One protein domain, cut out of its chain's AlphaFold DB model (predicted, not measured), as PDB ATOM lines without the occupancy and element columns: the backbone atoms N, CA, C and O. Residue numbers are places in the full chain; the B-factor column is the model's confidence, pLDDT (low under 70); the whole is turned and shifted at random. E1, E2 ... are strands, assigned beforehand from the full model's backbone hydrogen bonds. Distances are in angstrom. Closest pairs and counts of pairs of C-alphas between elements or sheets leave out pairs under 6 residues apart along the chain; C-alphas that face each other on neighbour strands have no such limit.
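What this domain is: This is residues 2 to 78 of the 78 residues of an uncharacterized protein of Entamoeba histolytica HM-3:IMSS (UniProt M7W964). With little regular structure, this is a small hairpin of two strands, E1 and E2, edged by short pairings of residues 14 to 15 beside E1 and 43 to 44 beside E2, amid long loops; the tail, residues 73 to 78, sticks out. The printed part has 77 residues, no named helix and two strands, E1 then E2, in one antiparallel sheet; the class is all strand, with only 9 residues in named elements. It is compact, radius of gyration of the C-alphas 12.8 A, spanning 36 by 35 by 21 A.

How they stand to each other: E1, residues 22 to 26, and E2, residues 31 to 34, form an antiparallel hairpin at 169 degrees, with a tight link. N 23 and O 33, 2.8 A, are within hydrogen-bond range.

Where its parts are: E1 begins at C-alpha 22 (362.704, 381.496, 853.413) and is 11.6 A long; E2 ends at C-alpha 34 (361.633, 378.354, 850.897) and is 10.0 A long.

The domain as a whole: The farthest C-alphas, Pro 64 and Lys 78, are 38.0 A apart. The printed part has no cut. Residues 62 to 64 have pLDDT under 70.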
ATOM      1  N   MET A   2     338.351 374.924 854.085       73.69
ATOM      2  CA  MET A   2     338.534 374.535 855.487       73.69
ATOM      3  C   MET A   2     339.177 375.706 856.232       73.69
ATOM      4  O   MET A   2     340.055 376.360 855.676       73.69
ATOM      5  N   LYS A   3     338.714 375.983 857.453       79.06
ATOM      6  CA  LYS A   3     339.269 377.029 858.311       79.06
ATOM      7  C   LYS A   3     340.113 376.371 859.399       79.06
ATOM      8  O   LYS A   3     339.639 375.435 860.039       79.06
ATOM      9  N   PHE A   4     341.330 376.866 859.570       81.19
ATOM     10  CA  PHE A   4     342.244 376.483 860.640       81.19
ATOM     11  C   PHE A   4     342.459 377.722 861.501       81.19
ATOM     12  O   PHE A   4     342.898 378.752 860.989       81.19
ATOM     13  N   ASP A   5     342.078 377.649 862.774       82.38
ATOM     14  CA  ASP A   5     342.280 378.752 863.706       82.38
ATOM     15  C   ASP A   5     343.702 378.657 864.274       82.38
ATOM     16  O   ASP A   5     344.082 377.655 864.882       82.38
ATOM     17  N   ILE A   6     344.503 379.696 864.036       81.38
ATOM     18  CA  ILE A   6     345.867 379.790 864.560       81.38
ATOM     19  C   ILE A   6     345.788 380.343 865.978       81.38
ATOM     20  O   ILE A   6     345.220 381.413 866.203       81.38
ATOM     21  N   ILE A   7     346.371 379.612 866.929       78.88
ATOM     22  CA  ILE A   7     346.278 379.922 868.363       78.88
ATOM     23  C   ILE A   7     346.948 381.268 868.681       78.88
ATOM     24  O   ILE A   7     346.492 382.002 869.555       78.88
ATOM     25  N   LEU A   8     348.016 381.603 867.950       81.94
ATOM     26  CA  LEU A   8     348.802 382.822 868.118       81.94
ATOM     27  C   LEU A   8     348.770 383.667 866.831       81.94
ATOM     28  O   LEU A   8     349.575 383.434 865.925       81.94
ATOM     29  N   PRO A   9     347.866 384.661 866.731       84.12
ATOM     30  CA  PRO A   9     347.655 385.439 865.510       84.12
ATOM     31  C   PRO A   9     348.904 386.152 864.985       84.12
ATOM     32  O   PRO A   9     349.037 386.348 863.781       84.12
ATOM     33  N   GLN A  10     349.843 386.513 865.863       84.44
ATOM     34  CA  GLN A  10     351.104 387.149 865.477       84.44
ATOM     35  C   GLN A  10     352.013 386.244 864.635       84.44
ATOM     36  O   GLN A  10     352.912 386.737 863.959       84.44
ATOM     37  N   TYR A  11     351.774 384.934 864.672       83.12
ATOM     38  CA  TYR A  11     352.459 383.943 863.853       83.12
ATOM     39  C   TYR A  11     351.557 383.429 862.726       83.12
ATOM     40  O   TYR A  11     351.904 382.471 862.054       83.12
ATOM     41  N   ALA A  12     350.393 384.044 862.485       88.25
ATOM     42  CA  ALA A  12     349.471 383.545 861.470       88.25
ATOM     43  C   ALA A  12     350.089 383.551 860.067       88.25
ATOM     44  O   ALA A  12     349.917 382.599 859.311       88.25
ATOM     45  N   PHE A  13     350.830 384.610 859.748       90.94
ATOM     46  CA  PHE A  13     351.574 384.734 858.507       90.94
ATOM     47  C   PHE A  13     352.824 385.577 858.736       90.94
ATOM     48  O   PHE A  13     352.745 386.695 859.250       90.94
ATOM     49  N   LYS A  14     353.974 385.060 858.314       91.94
ATOM     50  CA  LYS A  14     355.265 385.738 858.396       91.94
ATOM     51  C   LYS A  14     355.894 385.765 857.013       91.94
ATOM     52  O   LYS A  14     356.208 384.727 856.440       91.94
ATOM     53  N   LEU A  15     356.103 386.965 856.483       93.94
ATOM     54  CA  LEU A  15     356.869 387.166 855.259       93.94
ATOM     55  C   LEU A  15     358.352 387.308 855.615       93.94
ATOM     56  O   LEU A  15     358.713 388.141 856.449       93.94
ATOM     57  N   CYS A  16     359.210 386.506 854.991       92.81
ATOM     58  CA  CYS A  16     360.651 386.586 855.208       92.81
ATOM     59  C   CYS A  16     361.269 387.762 854.433       92.81
ATOM     60  O   CYS A  16     360.732 388.232 853.428       92.81
ATOM     61  N   SER A  17     362.417 388.258 854.904       94.06
ATOM     62  CA  SER A  17     363.138 389.330 854.217       94.06
ATOM     63  C   SER A  17     363.717 388.857 852.878       94.06
ATOM     64  O   SER A  17     363.884 387.666 852.605       94.06
ATOM     65  N   GLN A  18     364.106 389.812 852.031       91.06
ATOM     66  CA  GLN A  18     364.763 389.489 850.762       91.06
ATOM     67  C   GLN A  18     366.098 388.748 850.942       91.06
ATOM     68  O   GLN A  18     366.451 387.952 850.078       91.06
ATOM     69  N   SER A  19     366.791 388.967 852.062       93.25
ATOM     70  CA  SER A  19     368.085 388.355 852.384       93.25
ATOM     71  C   SER A  19     367.999 386.968 853.033       93.25
ATOM     72  O   SER A  19     369.039 386.377 853.280       93.25
ATOM     73  N   ASN A  20     366.802 386.489 853.384       91.31
ATOM     74  CA  ASN A  20     366.583 385.172 853.994       91.31
ATOM     75  C   ASN A  20     366.194 384.156 852.912       91.31
ATOM     76  O   ASN A  20     365.487 384.530 851.981       91.31
ATOM     77  N   ASP A  21     366.601 382.897 853.011       93.44
ATOM     78  CA  ASP A  21     366.252 381.877 852.009       93.44
ATOM     79  C   ASP A  21     364.785 381.419 852.083       93.44
ATOM     80  O   ASP A  21     364.192 381.003 851.083       93.44
ATOM     81  N   GLY A  22     364.143 381.616 853.234       93.81
ATOM     82  CA  GLY A  22     362.704 381.496 853.413       93.81
ATOM     83  C   GLY A  22     361.926 382.511 852.569       93.81
ATOM     84  O   GLY A  22     362.316 383.670 852.409       93.81
ATOM     85  N   LEU A  23     360.784 382.079 852.040       95.06
ATOM     86  CA  LEU A  23     359.828 382.918 851.325       95.06
ATOM     87  C   LEU A  23     358.762 383.456 852.290       95.06
ATOM     88  O   LEU A  23     358.632 384.666 852.460       95.06
ATOM     89  N   PHE A  24     358.027 382.562 852.950       95.12
ATOM     90  CA  PHE A  24     357.066 382.887 854.006       95.12
ATOM     91  C   PHE A  24     356.842 381.675 854.914       95.12
ATOM     92  O   PHE A  24     357.125 380.539 854.522       95.12
ATOM     93  N   SER A  25     356.270 381.912 856.093       92.75
ATOM     94  CA  SER A  25     355.755 380.859 856.964       92.75
ATOM     95  C   SER A  25     354.348 381.146 857.499       92.75
ATOM     96  O   SER A  25     353.898 382.296 857.544       92.75
ATOM     97  N   PHE A  26     353.641 380.077 857.864       91.69
ATOM     98  CA  PHE A  26     352.362 380.102 858.576       91.69
ATOM     99  C   PHE A  26     352.511 379.392 859.916       91.69
ATOM    100  O   PHE A  26     353.175 378.360 859.988       91.69
ATOM    101  N   GLY A  27     351.845 379.904 860.947       89.56
ATOM    102  CA  GLY A  27     351.990 379.388 862.304       89.56
ATOM    103  C   GLY A  27     353.364 379.698 862.905       89.56
ATOM    104  O   GLY A  27     354.102 380.556 862.415       89.56
ATOM    105  N   ILE A  28     353.729 378.983 863.970       89.38
ATOM    106  CA  ILE A  28     355.070 379.023 864.580       89.38
ATOM    107  C   ILE A  28     356.011 378.202 863.689       89.38
ATOM    108  O   ILE A  28     356.505 377.143 864.065       89.38
ATOM    109  N   ASP A  29     356.176 378.688 862.462       88.44
ATOM    110  CA  ASP A  29     356.877 378.034 861.364       88.44
ATOM    111  C   ASP A  29     356.282 376.667 860.956       88.44
ATOM    112  O   ASP A  29     356.921 375.922 860.218       88.44
ATOM    113  N   ASP A  30     355.024 376.381 861.336       89.88
ATOM    114  CA  ASP A  30     354.306 375.136 861.031       89.88
ATOM    115  C   ASP A  30     354.315 374.759 859.551       89.88
ATOM    116  O   ASP A  30     354.363 373.584 859.206       89.88
ATOM    117  N   ILE A  31     354.197 375.750 858.668       92.06
ATOM    118  CA  ILE A  31     354.429 375.592 857.235       92.06
ATOM    119  C   ILE A  31     355.482 376.616 856.867       92.06
ATOM    120  O   ILE A  31     355.193 377.810 856.870       92.06
ATOM    121  N   SER A  32     356.667 376.150 856.497       93.12
ATOM    122  CA  SER A  32     357.758 377.003 856.041       93.12
ATOM    123  C   SER A  32     358.024 376.746 854.567       93.12
ATOM    124  O   SER A  32     358.324 375.622 854.167       93.12
ATOM    125  N   VAL A  33     357.892 377.787 853.744       94.38
ATOM    126  CA  VAL A  33     358.131 377.723 852.299       94.38
ATOM    127  C   VAL A  33     359.415 378.466 851.978       94.38
ATOM    128  O   VAL A  33     359.547 379.638 852.323       94.38
ATOM    129  N   PHE A  34     360.335 377.802 851.286       94.56
ATOM    130  CA  PHE A  34     361.633 378.354 850.897       94.56
ATOM    131  C   PHE A  34     361.638 378.810 849.434       94.56
ATOM    132  O   PHE A  34     360.800 378.403 848.624       94.56
ATOM    133  N   LYS A  35     362.573 379.704 849.100       94.44
ATOM    134  CA  LYS A  35     362.785 380.217 847.738       94.44
ATOM    135  C   LYS A  35     363.284 379.118 846.804       94.44
ATOM    136  O   LYS A  35     363.723 378.066 847.241       94.44
ATOM    137  N   GLU A  36     363.256 379.384 845.499       90.56
ATOM    138  CA  GLU A  36     363.538 378.399 844.441       90.56
ATOM    139  C   GLU A  36     364.837 377.595 844.643       90.56
ATOM    140  O   GLU A  36     364.843 376.396 844.375       90.56
ATOM    141  N   ASN A  37     365.896 378.227 845.165       91.00
ATOM    142  CA  ASN A  37     367.187 377.577 845.417       91.00
ATOM    143  C   ASN A  37     367.134 376.534 846.548       91.00
ATOM    144  O   ASN A  37     367.852 375.544 846.484       91.00
ATOM    145  N   GLU A  38     366.261 376.733 847.537       91.25
ATOM    146  CA  GLU A  38     366.127 375.894 848.737       91.25
ATOM    147  C   GLU A  38     364.722 375.289 848.862       91.25
ATOM    148  O   GLU A  38     364.321 374.773 849.898       91.25
ATOM    149  N   LYS A  39     363.923 375.312 847.791       89.25
ATOM    150  CA  LYS A  39     362.505 374.924 847.848       89.25
ATOM    151  C   LYS A  39     362.272 373.482 848.300       89.25
ATOM    152  O   LYS A  39     361.176 373.178 848.764       89.25
ATOM    153  N   ALA A  40     363.267 372.607 848.129       88.81
ATOM    154  CA  ALA A  40     363.234 371.218 848.584       88.81
ATOM    155  C   ALA A  40     363.316 371.090 850.115       88.81
ATOM    156  O   ALA A  40     362.952 370.047 850.651       88.81
ATOM    157  N   GLU A  41     363.745 372.153 850.797       89.75
ATOM    158  CA  GLU A  41     363.834 372.264 852.254       89.75
ATOM    159  C   GLU A  41     362.549 372.816 852.879       89.75
ATOM    160  O   GLU A  41     362.446 372.899 854.100       89.75
ATOM    161  N   SER A  42     361.536 373.158 852.068       92.44
ATOM    162  CA  SER A  42     360.229 373.536 852.610       92.44
ATOM    163  C   SER A  42     359.674 372.386 853.449       92.44
ATOM    164  O   SER A  42     359.742 371.223 853.052       92.44
ATOM    165  N   TRP A  43     359.114 372.694 854.611       91.31
ATOM    166  CA  TRP A  43     358.701 371.681 855.577       91.31
ATOM    167  C   TRP A  43     357.396 372.064 856.258       91.31
ATOM    168  O   TRP A  43     356.981 373.226 856.256       91.31
ATOM    169  N   CYS A  44     356.718 371.042 856.775       90.69
ATOM    170  CA  CYS A  44     355.433 371.184 857.429       90.69
ATOM    171  C   CYS A  44     355.396 370.327 858.696       90.69
ATOM    172  O   CYS A  44     355.588 369.111 858.615       90.69
ATOM    173  N   ASP A  45     355.140 370.956 859.839       88.56
ATOM    174  CA  ASP A  45     354.945 370.296 861.126       88.56
ATOM    175  C   ASP A  45     353.882 371.034 861.952       88.56
ATOM    176  O   ASP A  45     353.990 372.232 862.198       88.56
ATOM    177  N   GLN A  46     352.821 370.339 862.360       87.31
ATOM    178  CA  GLN A  46     351.714 370.972 863.077       87.31
ATOM    179  C   GLN A  46     352.076 371.231 864.548       87.31
ATOM    180  O   GLN A  46     352.137 370.300 865.350       87.31
ATOM    181  N   CYS A  47     352.196 372.508 864.915       85.00
ATOM    182  CA  CYS A  47     352.543 372.980 866.258       85.00
ATOM    183  C   CYS A  47     351.551 374.013 866.825       85.00
ATOM    184  O   CYS A  47     351.354 374.068 868.037       85.00
ATOM    185  N   SER A  48     350.935 374.848 865.984       86.50
ATOM    186  CA  SER A  48     350.212 376.061 866.406       86.50
ATOM    187  C   SER A  48     348.738 376.129 865.992       86.50
ATOM    188  O   SER A  48     348.064 377.124 866.281       86.50
ATOM    189  N   TYR A  49     348.215 375.075 865.360       85.12
ATOM    190  CA  TYR A  49     346.796 374.930 865.032       85.12
ATOM    191  C   TYR A  49     346.244 373.568 865.467       85.12
ATOM    192  O   TYR A  49     346.952 372.560 865.512       85.12
ATOM    193  N   GLU A  50     344.950 373.539 865.774       85.56
ATOM    194  CA  GLU A  50     344.178 372.335 866.084       85.56
ATOM    195  C   GLU A  50     343.147 372.118 864.974       85.56
ATOM    196  O   GLU A  50     342.605 373.076 864.414       85.56
ATOM    197  N   TYR A  51     342.903 370.857 864.620       87.06
ATOM    198  CA  TYR A  51     341.833 370.527 863.691       87.06
ATOM    199  C   TYR A  51     341.149 369.214 864.066       87.06
ATOM    200  O   TYR A  51     341.502 368.148 863.563       87.06
ATOM    201  N   LYS A  52     340.126 369.290 864.923       88.06
ATOM    202  CA  LYS A  52     339.242 368.155 865.265       88.06
ATOM    203  C   LYS A  52     339.985 366.904 865.772       88.06
ATOM    204  O   LYS A  52     339.591 365.781 865.464       88.06
ATOM    205  N   GLY A  53     341.078 367.082 866.501       87.38
ATOM    206  CA  GLY A  53     341.940 366.026 867.024       87.38
ATOM    207  C   GLY A  53     342.838 365.363 865.977       87.38
ATOM    208  O   GLY A  53     343.502 364.380 866.295       87.38
ATOM    209  N   ILE A  54     342.865 365.865 864.738       86.50
ATOM    210  CA  ILE A  54     343.707 365.333 863.664       86.50
ATOM    211  C   ILE A  54     345.089 365.980 863.743       86.50
ATOM    212  O   ILE A  54     345.222 367.205 863.666       86.50
ATOM    213  N   SER A  55     346.117 365.143 863.864       83.56
ATOM    214  CA  SER A  55     347.512 365.558 863.745       83.56
ATOM    215  C   SER A  55     347.933 365.671 862.279       83.56
ATOM    216  O   SER A  55     347.496 364.899 861.424       83.56
ATOM    217  N   ASN A  56     348.804 366.638 861.994       84.06
ATOM    218  CA  ASN A  56     349.344 366.944 860.669       84.06
ATOM    219  C   ASN A  56     348.279 367.134 859.579       84.06
ATOM    220  O   ASN A  56     348.480 366.744 858.427       84.06
ATOM    221  N   ALA A  57     347.155 367.767 859.925       86.94
ATOM    222  CA  ALA A  57     346.002 367.904 859.035       86.94
ATOM    223  C   ALA A  57     346.331 368.622 857.707       86.94
ATOM    224  O   ALA A  57     345.715 368.319 856.686       86.94
ATOM    225  N   LEU A  58     347.313 369.535 857.705       85.56
ATOM    226  CA  LEU A  58     347.829 370.189 856.492       85.56
ATOM    227  C   LEU A  58     349.121 369.557 855.952       85.56
ATOM    228  O   LEU A  58     349.412 369.688 854.765       85.56
ATOM    229  N   CYS A  59     349.891 368.883 856.808       84.19
ATOM    230  CA  CYS A  59     351.248 368.426 856.499       84.19
ATOM    231  C   CYS A  59     351.303 367.020 855.898       84.19
ATOM    232  O   CYS A  59     352.250 366.676 855.193       84.19
ATOM    233  N   GLY A  60     350.285 366.190 856.138       79.38
ATOM    234  CA  GLY A  60     350.294 364.803 855.691       79.38
ATOM    235  C   GLY A  60     351.398 364.005 856.393       79.38
ATOM    236  O   GLY A  60     351.265 363.673 857.568       79.38
ATOM    237  N   LYS A  61     352.474 363.661 855.671       71.81
ATOM    238  CA  LYS A  61     353.626 362.954 856.256       71.81
ATOM    239  C   LYS A  61     354.605 363.965 856.848       71.81
ATOM    240  O   LYS A  61     354.990 364.910 856.175       71.81
ATOM    241  N   GLN A  62     354.994 363.723 858.093       65.94
ATOM    242  CA  GLN A  62     355.901 364.566 858.868       65.94
ATOM    243  C   GLN A  62     357.368 364.378 858.439       65.94
ATOM    244  O   GLN A  62     357.694 363.513 857.615       65.94
ATOM    245  N   LEU A  63     358.247 365.167 859.067       63.16
ATOM    246  CA  LEU A  63     359.701 364.992 859.084       63.16
ATOM    247  C   LEU A  63     360.128 363.502 859.110       63.16
ATOM    248  O   LEU A  63     359.467 362.675 859.742       63.16
ATOM    249  N   PRO A  64     361.244 363.138 858.448       67.38
ATOM    250  CA  PRO A  64     362.270 364.027 857.893       67.38
ATOM    251  C   PRO A  64     361.975 364.527 856.471       67.38
ATOM    252  O   PRO A  64     362.828 365.165 855.860       67.38
ATOM    253  N   TYR A  65     360.806 364.219 855.907       76.38
ATOM    254  CA  TYR A  65     360.514 364.542 854.513       76.38
ATOM    255  C   TYR A  65     359.936 365.954 854.383       76.38
ATOM    256  O   TYR A  65     358.822 366.219 854.830       76.38
ATOM    257  N   GLY A  66     360.695 366.847 853.746       85.44
ATOM    258  CA  GLY A  66     360.184 368.131 853.269       85.44
ATOM    259  C   GLY A  66     359.202 367.969 852.102       85.44
ATOM    260  O   GLY A  66     358.955 366.868 851.596       85.44
ATOM    261  N   PHE A  67     358.655 369.085 851.636       89.12
ATOM    262  CA  PHE A  67     357.841 369.160 850.430       89.12
ATOM    263  C   PHE A  67     358.435 370.163 849.446       89.12
ATOM    264  O   PHE A  67     359.149 371.084 849.811       89.12
ATOM    265  N   THR A  68     358.115 370.008 848.163       91.56
ATOM    266  CA  THR A  68     358.451 371.009 847.147       91.56
ATOM    267  C   THR A  68     357.167 371.649 846.635       91.56
ATOM    268  O   THR A  68     356.345 370.949 846.027       91.56
ATOM    269  N   PRO A  69     356.961 372.963 846.844       89.81
ATOM    270  CA  PRO A  69     355.823 373.665 846.270       89.81
ATOM    271  C   PRO A  69     355.823 373.528 844.742       89.81
ATOM    272  O   PRO A  69     356.785 373.894 844.071       89.81
ATOM    273  N   LYS A  70     354.729 373.012 844.167       90.38
ATOM    274  CA  LYS A  70     354.540 372.984 842.701       90.38
ATOM    275  C   LYS A  70     353.913 374.270 842.168       90.38
ATOM    276  O   LYS A  70     354.141 374.648 841.023       90.38
ATOM    277  N   ARG A  71     353.059 374.899 842.974       91.69
ATOM    278  CA  ARG A  71     352.335 376.127 842.646       91.69
ATOM    279  C   ARG A  71     351.907 376.806 843.939       91.69
ATOM    280  O   ARG A  71     351.398 376.134 844.831       91.69
ATOM    281  N   ILE A  72     352.071 378.121 843.999       90.62
ATOM    282  CA  ILE A  72     351.550 378.972 845.069       90.62
ATOM    283  C   ILE A  72     350.496 379.872 844.430       90.62
ATOM    284  O   ILE A  72     350.745 380.470 843.385       90.62
ATOM    285  N   ILE A  73     349.304 379.915 845.019       92.31
ATOM    286  CA  ILE A  73     348.198 380.756 844.559       92.31
ATOM    287  C   ILE A  73     347.854 381.693 845.708       92.31
ATOM    288  O   ILE A  73     347.520 381.231 846.797       92.31
ATOM    289  N   VAL A  74     347.938 382.996 845.459       88.81
ATOM    290  CA  VAL A  74     347.545 384.037 846.410       88.81
ATOM    291  C   VAL A  74     346.245 384.644 845.906       88.81
ATOM    292  O   VAL A  74     346.155 385.031 844.741       88.81
ATOM    293  N   ILE A  75     345.229 384.680 846.764       89.31
ATOM    294  CA  ILE A  75     343.906 385.207 846.435       89.31
ATOM    295  C   ILE A  75     343.564 386.263 847.476       89.31
ATOM    296  O   ILE A  75     343.578 385.984 848.673       89.31
ATOM    297  N   GLU A  76     343.244 387.465 847.015       90.62
ATOM    298  CA  GLU A  76     342.652 388.501 847.849       90.62
ATOM    299  C   GLU A  76     341.158 388.200 848.032       90.62
ATOM    300  O   GLU A  76     340.427 388.017 847.055       90.62
ATOM    301  N   MET A  77     340.702 388.121 849.283       84.62
ATOM    302  CA  MET A  77     339.282 387.976 849.606       84.62
ATOM    303  C   MET A  77     338.678 389.354 849.899       84.62
ATOM    304  O   MET A  77     339.259 390.115 850.670       84.62
ATOM    305  N   LYS A  78     337.530 389.653 849.278       79.75
ATOM    306  CA  LYS A  78     336.717 390.854 849.531       79.75
ATOM    307  C   LYS A  78     335.604 390.568 850.529       79.75
ATOM    308  O   LYS A  78     335.086 389.429 850.496       79.75
TER     309      LYS A  78